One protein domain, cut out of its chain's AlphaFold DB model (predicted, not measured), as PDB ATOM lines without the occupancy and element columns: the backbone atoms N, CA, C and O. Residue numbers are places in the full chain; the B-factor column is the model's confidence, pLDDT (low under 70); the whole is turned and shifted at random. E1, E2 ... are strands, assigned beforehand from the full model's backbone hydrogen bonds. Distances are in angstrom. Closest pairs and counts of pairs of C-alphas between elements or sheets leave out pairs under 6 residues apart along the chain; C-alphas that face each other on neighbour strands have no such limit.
ATOM      1  N   LEU A  12     -29.355  35.699 -43.384       94.19
ATOM      2  CA  LEU A  12     -27.954  35.471 -43.116       94.19
ATOM      3  C   LEU A  12     -27.595  34.100 -43.680       94.19
ATOM      4  O   LEU A  12     -28.245  33.105 -43.358       94.19
ATOM      5  N   MET A  13     -26.561  34.054 -44.505       94.31
ATOM      6  CA  MET A  13     -26.011  32.820 -45.047       94.31
ATOM      7  C   MET A  13     -24.562  32.706 -44.598       94.31
ATOM      8  O   MET A  13     -23.801  33.653 -44.763       94.31
ATOM      9  N   ILE A  14     -24.191  31.579 -43.998       93.88
ATOM     10  CA  ILE A  14     -22.844  31.349 -43.465       93.88
ATOM     11  C   ILE A  14     -22.281  30.101 -44.129       93.88
ATOM     12  O   ILE A  14     -22.826  29.017 -43.935       93.88
ATOM     13  N   GLN A  15     -21.199  30.241 -44.885       93.69
ATOM     14  CA  GLN A  15     -20.467  29.121 -45.460       93.69
ATOM     15  C   GLN A  15     -19.322  28.707 -44.535       93.69
ATOM     16  O   GLN A  15     -18.460  29.516 -44.189       93.69
ATOM     17  N   LEU A  16     -19.337  27.433 -44.147       91.31
ATOM     18  CA  LEU A  16     -18.327  26.770 -43.331       91.31
ATOM     19  C   LEU A  16     -17.637  25.703 -44.176       91.31
ATOM     20  O   LEU A  16     -18.314  24.837 -44.733       91.31
ATOM     21  N   TYR A  17     -16.312  25.731 -44.250       90.06
ATOM     22  CA  TYR A  17     -15.547  24.685 -44.927       90.06
ATOM     23  C   TYR A  17     -15.230  23.544 -43.967       90.06
ATOM     24  O   TYR A  17     -14.789  23.778 -42.846       90.06
ATOM     25  N   ASP A  18     -15.434  22.303 -44.404       86.38
ATOM     26  CA  ASP A  18     -15.306  21.117 -43.548       86.38
ATOM     27  C   ASP A  18     -13.882  20.920 -42.998       86.38
ATOM     28  O   ASP A  18     -13.707  20.331 -41.935       86.38
ATOM     29  N   ASN A  19     -12.863  21.425 -43.700       86.44
ATOM     30  CA  ASN A  19     -11.453  21.323 -43.320       86.44
ATOM     31  C   ASN A  19     -10.945  22.490 -42.455       86.44
ATOM     32  O   ASN A  19      -9.755  22.531 -42.138       86.44
ATOM     33  N   ASP A  20     -11.805  23.436 -42.080       85.12
ATOM     34  CA  ASP A  20     -11.397  24.584 -41.277       85.12
ATOM     35  C   ASP A  20     -11.310  24.235 -39.780       85.12
ATOM     36  O   ASP A  20     -12.315  23.987 -39.104       85.12
ATOM     37  N   ILE A  21     -10.088  24.282 -39.243       85.62
ATOM     38  CA  ILE A  21      -9.775  23.992 -37.834       85.62
ATOM     39  C   ILE A  21     -10.423  24.968 -36.840       85.62
ATOM     40  O   ILE A  21     -10.469  24.702 -35.637       85.62
ATOM     41  N   TYR A  22     -10.890  26.125 -37.307       86.62
ATOM     42  CA  TYR A  22     -11.494  27.154 -36.469       86.62
ATOM     43  C   TYR A  22     -13.008  26.982 -36.308       86.62
ATOM     44  O   TYR A  22     -13.590  27.694 -35.485       86.62
ATOM     45  N   ASN A  23     -13.637  26.036 -37.019       83.44
ATOM     46  CA  ASN A  23     -15.083  25.793 -36.950       83.44
ATOM     47  C   ASN A  23     -15.591  25.530 -35.526       83.44
ATOM     48  O   ASN A  23     -16.663  26.000 -35.142       83.44
ATOM     49  N   GLU A  24     -14.790  24.847 -34.709       82.06
ATOM     50  CA  GLU A  24     -15.108  24.533 -33.308       82.06
ATOM     51  C   GLU A  24     -15.047  25.747 -32.367       82.06
ATOM     52  O   GLU A  24     -15.361  25.625 -31.188       82.06
ATOM     53  N   LYS A  25     -14.605  26.910 -32.860       85.44
ATOM     54  CA  LYS A  25     -14.418  28.142 -32.076       85.44
ATOM     55  C   LYS A  25     -15.185  29.327 -32.663       85.44
ATOM     56  O   LYS A  25     -14.838  30.483 -32.387       85.44
ATOM     57  N   ILE A  26     -16.193  29.050 -33.489       91.62
ATOM     58  CA  ILE A  26     -17.093  30.062 -34.035       91.62
ATOM     59  C   ILE A  26     -18.219  30.325 -33.040       91.62
ATOM     60  O   ILE A  26     -18.864  29.399 -32.556       91.62
ATOM     61  N   SER A  27     -18.531  31.599 -32.822       93.94
ATOM     62  CA  SER A  27     -19.803  32.023 -32.237       93.94
ATOM     63  C   SER A  27     -20.398  33.141 -33.079       93.94
ATOM     64  O   SER A  27     -19.721  34.130 -33.350       93.94
ATOM     65  N   ILE A  28     -21.651  32.982 -33.497       94.44
ATOM     66  CA  ILE A  28     -22.391  33.960 -34.295       94.44
ATOM     67  C   ILE A  28     -23.696  34.262 -33.577       94.44
ATOM     68  O   ILE A  28     -24.487  33.354 -33.297       94.44
ATOM     69  N   LYS A  29     -23.933  35.541 -33.303       94.69
ATOM     70  CA  LYS A  29     -25.171  36.029 -32.694       94.69
ATOM     71  C   LYS A  29     -25.596  37.357 -33.298       94.69
ATOM     72  O   LYS A  29     -24.784  38.086 -33.862       94.69
ATOM     73  N   THR A  30     -26.869  37.674 -33.174       93.94
ATOM     74  CA  THR A  30     -27.403  38.995 -33.510       93.94
ATOM     75  C   THR A  30     -27.123  40.011 -32.396       93.94
ATOM     76  O   THR A  30     -26.746  39.655 -31.273       93.94
ATOM     77  N   ASP A  31     -27.353  41.288 -32.688       93.19
ATOM     78  CA  ASP A  31     -27.296  42.401 -31.736       93.19
ATOM     79  C   ASP A  31     -28.304  42.282 -30.582       93.19
ATOM     80  O   ASP A  31     -27.990  42.643 -29.448       93.19
ATOM     81  N   ASN A  32     -29.475  41.690 -30.826       92.25
ATOM     82  CA  ASN A  32     -30.437  41.328 -29.776       92.25
ATOM     83  C   ASN A  32     -30.108  39.996 -29.059       92.25
ATOM     84  O   ASN A  32     -30.936  39.460 -28.327       92.25
ATOM     85  N   SER A  33     -28.880  39.486 -29.213       89.12
ATOM     86  CA  SER A  33     -28.340  38.303 -28.522       89.12
ATOM     87  C   SER A  33     -28.998  36.959 -28.868       89.12
ATOM     88  O   SER A  33     -28.840  35.993 -28.121       89.12
ATOM     89  N   ILE A  34     -29.666  36.845 -30.019       89.69
ATOM     90  CA  ILE A  34     -30.098  35.543 -30.545       89.69
ATOM     91  C   ILE A  34     -28.862  34.787 -31.030       89.69
ATOM     92  O   ILE A  34     -28.153  35.235 -31.932       89.69
ATOM     93  N   LEU A  35     -28.611  33.621 -30.436       89.25
ATOM     94  CA  LEU A  35     -27.533  32.731 -30.853       89.25
ATOM     95  C   LEU A  35     -27.911  32.022 -32.157       89.25
ATOM     96  O   LEU A  35     -28.910  31.303 -32.206       89.25
ATOM     97  N   ILE A  36     -27.103  32.206 -33.197       88.12
ATOM     98  CA  ILE A  36     -27.297  31.582 -34.510       88.12
ATOM     99  C   ILE A  36     -26.486  30.285 -34.569       88.12
ATOM    100  O   ILE A  36     -27.035  29.209 -34.799       88.12
ATOM    101  N   PHE A  37     -25.188  30.371 -34.290       87.38
ATOM    102  CA  PHE A  37     -24.269  29.237 -34.358       87.38
ATOM    103  C   PHE A  37     -23.228  29.324 -33.244       87.38
ATOM    104  O   PHE A  37     -22.725  30.413 -32.958       87.38
ATOM    105  N   GLN A  38     -22.888  28.191 -32.632       87.94
ATOM    106  CA  GLN A  38     -21.785  28.110 -31.677       87.94
ATOM    107  C   GLN A  38     -21.150  26.725 -31.651       87.94
ATOM    108  O   GLN A  38     -21.854  25.765 -31.356       87.94
ATOM    109  N   ASP A  39     -19.831  26.635 -31.833       74.38
ATOM    110  CA  ASP A  39     -19.021  25.437 -31.550       74.38
ATOM    111  C   ASP A  39     -19.648  24.126 -32.102       74.38
ATOM    112  O   ASP A  39     -19.650  23.093 -31.435       74.38
ATOM    113  N   SER A  40     -20.234  24.164 -33.308       70.38
ATOM    114  CA  SER A  40     -20.999  23.077 -33.978       70.38
ATOM    115  C   SER A  40     -22.480  22.910 -33.602       70.38
ATOM    116  O   SER A  40     -23.195  22.128 -34.232       70.38
ATOM    117  N   LYS A  41     -22.992  23.647 -32.618       73.44
ATOM    118  CA  LYS A  41     -24.423  23.715 -32.298       73.44
ATOM    119  C   LYS A  41     -25.109  24.731 -33.201       73.44
ATOM    120  O   LYS A  41     -24.812  25.925 -33.184       73.44
ATOM    121  N   ILE A  42     -26.060  24.224 -33.970       71.88
ATOM    122  CA  ILE A  42     -26.869  24.976 -34.921       71.88
ATOM    123  C   ILE A  42     -28.204  25.324 -34.241       71.88
ATOM    124  O   ILE A  42     -28.843  24.453 -33.644       71.88
ATOM    125  N   ASN A  43     -28.638  26.586 -34.308       72.69
ATOM    126  CA  ASN A  43     -29.990  26.966 -33.890       72.69
ATOM    127  C   ASN A  43     -31.038  26.191 -34.715       72.69
ATOM    128  O   ASN A  43     -30.901  26.050 -35.926       72.69
ATOM    129  N   LYS A  44     -32.112  25.710 -34.075       66.44
ATOM    130  CA  LYS A  44     -33.171  24.913 -34.722       66.44
ATOM    131  C   LYS A  44     -33.818  25.589 -35.937       66.44
ATOM    132  O   LYS A  44     -34.377  24.891 -36.773       66.44
ATOM    133  N   LEU A  57     -25.145  27.458 -43.957       91.38
ATOM    134  CA  LEU A  57     -26.171  27.658 -42.944       91.38
ATOM    135  C   LEU A  57     -27.019  28.865 -43.337       91.38
ATOM    136  O   LEU A  57     -26.495  29.968 -43.479       91.38
ATOM    137  N   GLU A  58     -28.323  28.677 -43.478       91.88
ATOM    138  CA  GLU A  58     -29.282  29.734 -43.790       91.88
ATOM    139  C   GLU A  58     -30.120  30.063 -42.553       91.88
ATOM    140  O   GLU A  58     -30.804  29.196 -42.003       91.88
ATOM    141  N   PHE A  59     -30.098  31.327 -42.137       90.69
ATOM    142  CA  PHE A  59     -30.878  31.855 -41.023       90.69
ATOM    143  C   PHE A  59     -31.734  33.031 -41.499       90.69
ATOM    144  O   PHE A  59     -31.225  33.980 -42.096       90.69
ATOM    145  N   ALA A  60     -33.040  32.986 -41.233       90.19
ATOM    146  CA  ALA A  60     -33.930  34.107 -41.518       90.19
ATOM    147  C   ALA A  60     -33.672  35.246 -40.522       90.19
ATOM    148  O   ALA A  60     -33.800  35.059 -39.313       90.19
ATOM    149  N   LEU A  61     -33.309  36.420 -41.030       88.50
ATOM    150  CA  LEU A  61     -33.109  37.618 -40.231       88.50
ATOM    151  C   LEU A  61     -34.443  38.316 -39.992       88.50
ATOM    152  O   LEU A  61     -35.213  38.575 -40.918       88.50
ATOM    153  N   ASN A  62     -34.692  38.662 -38.735       86.44
ATOM    154  CA  ASN A  62     -35.788  39.551 -38.394       86.44
ATOM    155  C   ASN A  62     -35.419  40.998 -38.755       86.44
ATOM    156  O   ASN A  62     -34.248  41.379 -38.760       86.44
ATOM    157  N   LYS A  63     -36.434  41.824 -39.030       84.38
ATOM    158  CA  LYS A  63     -36.249  43.222 -39.462       84.38
ATOM    159  C   LYS A  63     -35.667  44.144 -38.387       84.38
ATOM    160  O   LYS A  63     -35.243  45.245 -38.710       84.38
ATOM    161  N   ASP A  64     -35.700  43.738 -37.122       88.31
ATOM    162  CA  ASP A  64     -35.167  44.500 -35.989       88.31
ATOM    163  C   ASP A  64     -33.651  44.325 -35.797       88.31
ATOM    164  O   ASP A  64     -33.051  45.096 -35.047       88.31
ATOM    165  N   ILE A  65     -33.029  43.360 -36.485       91.44
ATOM    166  CA  ILE A  65     -31.594  43.073 -36.375       91.44
ATOM    167  C   ILE A  65     -30.773  44.122 -37.125       91.44
ATOM    168  O   ILE A  65     -30.887  44.252 -38.345       91.44
ATOM    169  N   LYS A  66     -29.881  44.830 -36.420       94.12
ATOM    170  CA  LYS A  66     -29.033  45.878 -37.026       94.12
ATOM    171  C   LYS A  66     -27.638  45.396 -37.383       94.12
ATOM    172  O   LYS A  66     -27.032  45.904 -38.328       94.12
ATOM    173  N   HIS A  67     -27.094  44.444 -36.631       95.50
ATOM    174  CA  HIS A  67     -25.771  43.883 -36.892       95.50
ATOM    175  C   HIS A  67     -25.646  42.440 -36.404       95.50
ATOM    176  O   HIS A  67     -26.374  41.990 -35.520       95.50
ATOM    177  N   ILE A  68     -24.683  41.727 -36.983       96.31
ATOM    178  CA  ILE A  68     -24.255  40.387 -36.586       96.31
ATOM    179  C   ILE A  68     -22.907  40.497 -35.879       96.31
ATOM    180  O   ILE A  68     -21.993  41.178 -36.350       96.31
ATOM    181  N   GLU A  69     -22.787  39.822 -34.745       97.06
ATOM    182  CA  GLU A  69     -21.563  39.695 -33.966       97.06
ATOM    183  C   GLU A  69     -20.975  38.304 -34.177       97.06
ATOM    184  O   GLU A  69     -21.653  37.294 -33.984       97.06
ATOM    185  N   ILE A  70     -19.700  38.258 -34.557       95.94
ATOM    186  CA  ILE A  70     -19.001  37.014 -34.877       95.94
ATOM    187  C   ILE A  70     -17.727  36.945 -34.053       95.94
ATOM    188  O   ILE A  70     -16.929  37.881 -34.041       95.94
ATOM    189  N   LYS A  71     -17.510  35.818 -33.388       95.38
ATOM    190  CA  LYS A  71     -16.215  35.427 -32.844       95.38
ATOM    191  C   LYS A  71     -15.672  34.293 -33.700       95.38
ATOM    192  O   LYS A  71     -16.337  33.273 -33.826       95.38
ATOM    193  N   TYR A  72     -14.483  34.472 -34.261       93.38
ATOM    194  CA  TYR A  72     -13.839  33.488 -35.129       93.38
ATOM    195  C   TYR A  72     -12.320  33.646 -35.063       93.38
ATOM    196  O   TYR A  72     -11.819  34.769 -35.010       93.38
ATOM    197  N   SER A  73     -11.588  32.531 -34.982       90.50
ATOM    198  CA  SER A  73     -10.126  32.524 -34.783       90.50
ATOM    199  C   SER A  73      -9.662  33.448 -33.634       90.50
ATOM    200  O   SER A  73      -8.687  34.190 -33.720       90.50
ATOM    201  N   GLY A  74     -10.436  33.486 -32.540       89.69
ATOM    202  CA  GLY A  74     -10.174  34.346 -31.376       89.69
ATOM    203  C   GLY A  74     -10.455  35.845 -31.573       89.69
ATOM    204  O   GLY A  74     -10.494  36.582 -30.586       89.69
ATOM    205  N   LYS A  75     -10.717  36.297 -32.802       92.88
ATOM    206  CA  LYS A  75     -11.060  37.684 -33.137       92.88
ATOM    207  C   LYS A  75     -12.567  37.914 -33.044       92.88
ATOM    208  O   LYS A  75     -13.357  36.975 -33.135       92.88
ATOM    209  N   LYS A  76     -12.956  39.174 -32.838       95.25
ATOM    210  CA  LYS A  76     -14.354  39.621 -32.801       95.25
ATOM    211  C   LYS A  76     -14.627  40.543 -33.983       95.25
ATOM    212  O   LYS A  76     -13.835  41.443 -34.247       95.25
ATOM    213  N   TYR A  77     -15.765  40.342 -34.629       95.62
ATOM    214  CA  TYR A  77     -16.211  41.090 -35.794       95.62
ATOM    215  C   TYR A  77     -17.647  41.556 -35.591       95.62
ATOM    216  O   TYR A  77     -18.445  40.890 -34.928       95.62
ATOM    217  N   LYS A  78     -17.964  42.703 -36.189       96.81
ATOM    218  CA  LYS A  78     -19.308  43.267 -36.242       96.81
ATOM    219  C   LYS A  78     -19.641  43.588 -37.695       96.81
ATOM    220  O   LYS A  78     -18.978  44.430 -38.296       96.81
ATOM    221  N   LEU A  79     -20.662  42.931 -38.237       95.94
ATOM    222  CA  LEU A  79     -21.148  43.149 -39.599       95.94
ATOM    223  C   LEU A  79     -22.522  43.818 -39.543       95.94
ATOM    224  O   LEU A  79     -23.469  43.238 -39.021       95.94
ATOM    225  N   ASN A  80     -22.629  45.047 -40.043       95.38
ATOM    226  CA  ASN A  80     -23.895  45.784 -40.049       95.38
ATOM    227  C   ASN A  80     -24.812  45.265 -41.160       95.38
ATOM    228  O   ASN A  80     -24.368  45.088 -42.286       95.38
ATOM    229  N   ILE A  81     -26.098  45.085 -40.880       92.06
ATOM    230  CA  ILE A  81     -27.069  44.705 -41.907       92.06
ATOM    231  C   ILE A  81     -27.246  45.861 -42.896       92.06
ATOM    232  O   ILE A  81     -27.400  47.019 -42.506       92.06
ATOM    233  N   ASN A  82     -27.224  45.547 -44.192       91.75
ATOM    234  CA  ASN A  82     -27.506  46.508 -45.247       91.75
ATOM    235  C   ASN A  82     -28.894  46.248 -45.831       91.75
ATOM    236  O   ASN A  82     -29.082  45.353 -46.653       91.75
ATOM    237  N   GLU A  83     -29.853  47.088 -45.454       88.31
ATOM    238  CA  GLU A  83     -31.261  46.971 -45.844       88.31
ATOM    239  C   GLU A  83     -31.513  47.106 -47.357       88.31
ATOM    240  O   GLU A  83     -32.624  46.850 -47.825       88.31
ATOM    241  N   LYS A  84     -30.507  47.449 -48.173       91.12
ATOM    242  CA  LYS A  84     -30.620  47.413 -49.644       91.12
ATOM    243  C   LYS A  84     -30.555  45.994 -50.225       91.12
ATOM    244  O   LYS A  84     -30.959  45.805 -51.372       91.12
ATOM    245  N   TYR A  85     -30.060  45.021 -49.456       92.19
ATOM    246  CA  TYR A  85     -29.807  43.656 -49.920       92.19
ATOM    247  C   TYR A  85     -30.540  42.605 -49.086       92.19
ATOM    248  O   TYR A  85     -30.585  42.699 -47.861       92.19
ATOM    249  N   SER A  86     -31.141  41.608 -49.729       92.31
ATOM    250  CA  SER A  86     -31.905  40.553 -49.053       92.31
ATOM    251  C   SER A  86     -31.030  39.470 -48.426       92.31
ATOM    252  O   SER A  86     -31.533  38.641 -47.675       92.31
ATOM    253  N   ILE A  87     -29.741  39.421 -48.755       93.81
ATOM    254  CA  ILE A  87     -28.817  38.403 -48.258       93.81
ATOM    255  C   ILE A  87     -27.541  39.082 -47.761       93.81
ATOM    256  O   ILE A  87     -26.900  39.827 -48.507       93.81
ATOM    257  N   LEU A  88     -27.161  38.774 -46.521       95.31
ATOM    258  CA  LEU A  88     -25.794  38.891 -46.022       95.31
ATOM    259  C   LEU A  88     -25.168  37.496 -46.083       95.31
ATOM    260  O   LEU A  88     -25.586  36.597 -45.356       95.31
ATOM    261  N   PHE A  89     -24.189  37.321 -46.962       95.12
ATOM    262  CA  PHE A  89     -23.426  36.089 -47.104       95.12
ATOM    263  C   PHE A  89     -22.073  36.249 -46.415       95.12
ATOM    264  O   PHE A  89     -21.378  37.237 -46.645       95.12
ATOM    265  N   ILE A  90     -21.717  35.293 -45.564       95.38
ATOM    266  CA  ILE A  90     -20.476  35.270 -44.795       95.38
ATOM    267  C   ILE A  90     -19.737  33.989 -45.132       95.38
ATOM    268  O   ILE A  90     -20.264  32.895 -44.936       95.38
ATOM    269  N   GLU A  91     -18.501  34.132 -45.578       94.06
ATOM    270  CA  GLU A  91     -17.574  33.031 -45.766       94.06
ATOM    271  C   GLU A  91     -16.555  33.035 -44.621       94.06
ATOM    272  O   GLU A  91     -15.965  34.071 -44.300       94.06
ATOM    273  N   LEU A  92     -16.389  31.881 -43.970       92.56
ATOM    274  CA  LEU A  92     -15.412  31.670 -42.903       92.56
ATOM    275  C   LEU A  92     -14.418  30.613 -43.370       92.56
ATOM    276  O   LEU A  92     -14.800  29.456 -43.568       92.56
ATOM    277  N   ARG A  93     -13.163  31.020 -43.569       91.38
ATOM    278  CA  ARG A  93     -12.117  30.134 -44.072       91.38
ATOM    279  C   ARG A  93     -10.736  30.550 -43.591       91.38
ATOM    280  O   ARG A  93     -10.366  31.717 -43.683       91.38
ATOM    281  N   ASP A  94      -9.952  29.579 -43.127       88.94
ATOM    282  CA  ASP A  94      -8.525  29.735 -42.814       88.94
ATOM    283  C   ASP A  94      -8.242  30.904 -41.835       88.94
ATOM    284  O   ASP A  94      -7.203  31.563 -41.876       88.94
ATOM    285  N   GLY A  95      -9.182  31.180 -40.924       87.81
ATOM    286  CA  GLY A  95      -9.085  32.256 -39.933       87.81
ATOM    287  C   GLY A  95      -9.443  33.652 -40.461       87.81
ATOM    288  O   GLY A  95      -9.254  34.640 -39.741       87.81
ATOM    289  N   ILE A  96      -9.970  33.741 -41.683       90.88
ATOM    290  CA  ILE A  96     -10.430  34.962 -42.351       90.88
ATOM    291  C   ILE A  96     -11.962  34.964 -42.473       90.88
ATOM    292  O   ILE A  96     -12.597  33.923 -42.637       90.88
ATOM    293  N   ILE A  97     -12.551  36.158 -42.356       94.12
ATOM    294  CA  ILE A  97     -13.970  36.398 -42.629       94.12
ATOM    295  C   ILE A  97     -14.073  37.252 -43.883       94.12
ATOM    296  O   ILE A  97     -13.562  38.373 -43.880       94.12
ATOM    297  N   ASP A  98     -14.827  36.768 -44.864       94.75
ATOM    298  CA  ASP A  98     -15.284  37.555 -46.003       94.75
ATOM    299  C   ASP A  98     -16.805  37.720 -45.950       94.75
ATOM    300  O   ASP A  98     -17.541  36.818 -45.547       94.75
ATOM    301  N   ALA A  99     -17.290  38.906 -46.315       95.00
ATOM    302  CA  ALA A  99     -18.708  39.240 -46.256       95.00
ATOM    303  C   ALA A  99     -19.174  39.937 -47.537       95.00
ATOM    304  O   ALA A  99     -18.560  40.895 -48.010       95.00
ATOM    305  N   LEU A 100     -20.309  39.482 -48.057       95.06
ATOM    306  CA  LEU A 100     -20.951  39.968 -49.274       95.06
ATOM    307  C   LEU A 100     -22.413  40.314 -48.979       95.06
ATOM    308  O   LEU A 100     -23.111  39.581 -48.283       95.06
TER     309      LEU A 100
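This is residues 12 to 44 and 57 to 100 of the 110 residues of an uncharacterized protein of Chryseobacterium culicis (UniProt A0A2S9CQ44). What shape do these atoms make? They form a compact sandwich of two four-stranded sheets face to face, E4 E1 E7 E8 on one side and E3 E2 E5 E6 on the other, with the strands of both sheets running nearly along the same line. What is it built of? The printed part has 77 residues with no named helix and eight named strands, E1 to E8 in order along the chain, and its class is all strand. The first sheet is mixed and the second is all antiparallel. How large is it? The radius of gyration of the C-alphas is 11.7 A, and the spans are 33 by 23 by 20 A.

How is the mixed sheet joined? E1, residues 12 to 17, and E7, residues 87 to 93, are parallel inner strands, with N 15 and O 90 2.8 A apart. E4, residues 57 to 60, is the edge strand antiparallel to E1, with N 14 and O 57 at 2.9 A, and E8, residues 96 to 100, is the other edge strand, in a hairpin with E7, with N 91 and O 98 at 2.9 A. How is the other sheet joined? E2, residues 27 to 30, and E5, residues 67 to 72, are antiparallel inner strands, with N 69 and O 29 2.8 A apart. E3, residues 35 to 38, forms a hairpin with E2, with N 28 and O 37 at 2.8 A, and E6, residues 75 to 80, forms one with E5, with N 70 and O 77 at 2.9 A. How do the sheets stand? They make a sandwich, two sheets face to face, 10.4 A centre to centre where they face each other, with best planes 7 degrees apart. E1 and E5 are apart.

Where do the strands begin and end? C-alpha 12, where E1 begins, is at (-27.954, 35.471, -43.116), and C-alpha 100, where E8 ends, is at (-20.951, 39.968, -49.274). How long are they from first to last C-alpha? E7 is 19.1 A, E6 16.7 A, E1 16.5 A, E5 15.9 A and E8 13.6 A. E2 is 10.4 A, E4 10.2 A and E3 7.4 A.

Which C-alphas are farthest apart? Those of Asn 19 and Asp 64, at 34.0 A. Is there a cut? Residues 45 to 56 are not printed, in the link from E3 to E4, and C-alphas 44 and 57 are 11.1 A apart; of the links printed whole, none is long. Where is confidence low? The mean pLDDT of the printed part is 90.0, and in this model residue 44 is under 70.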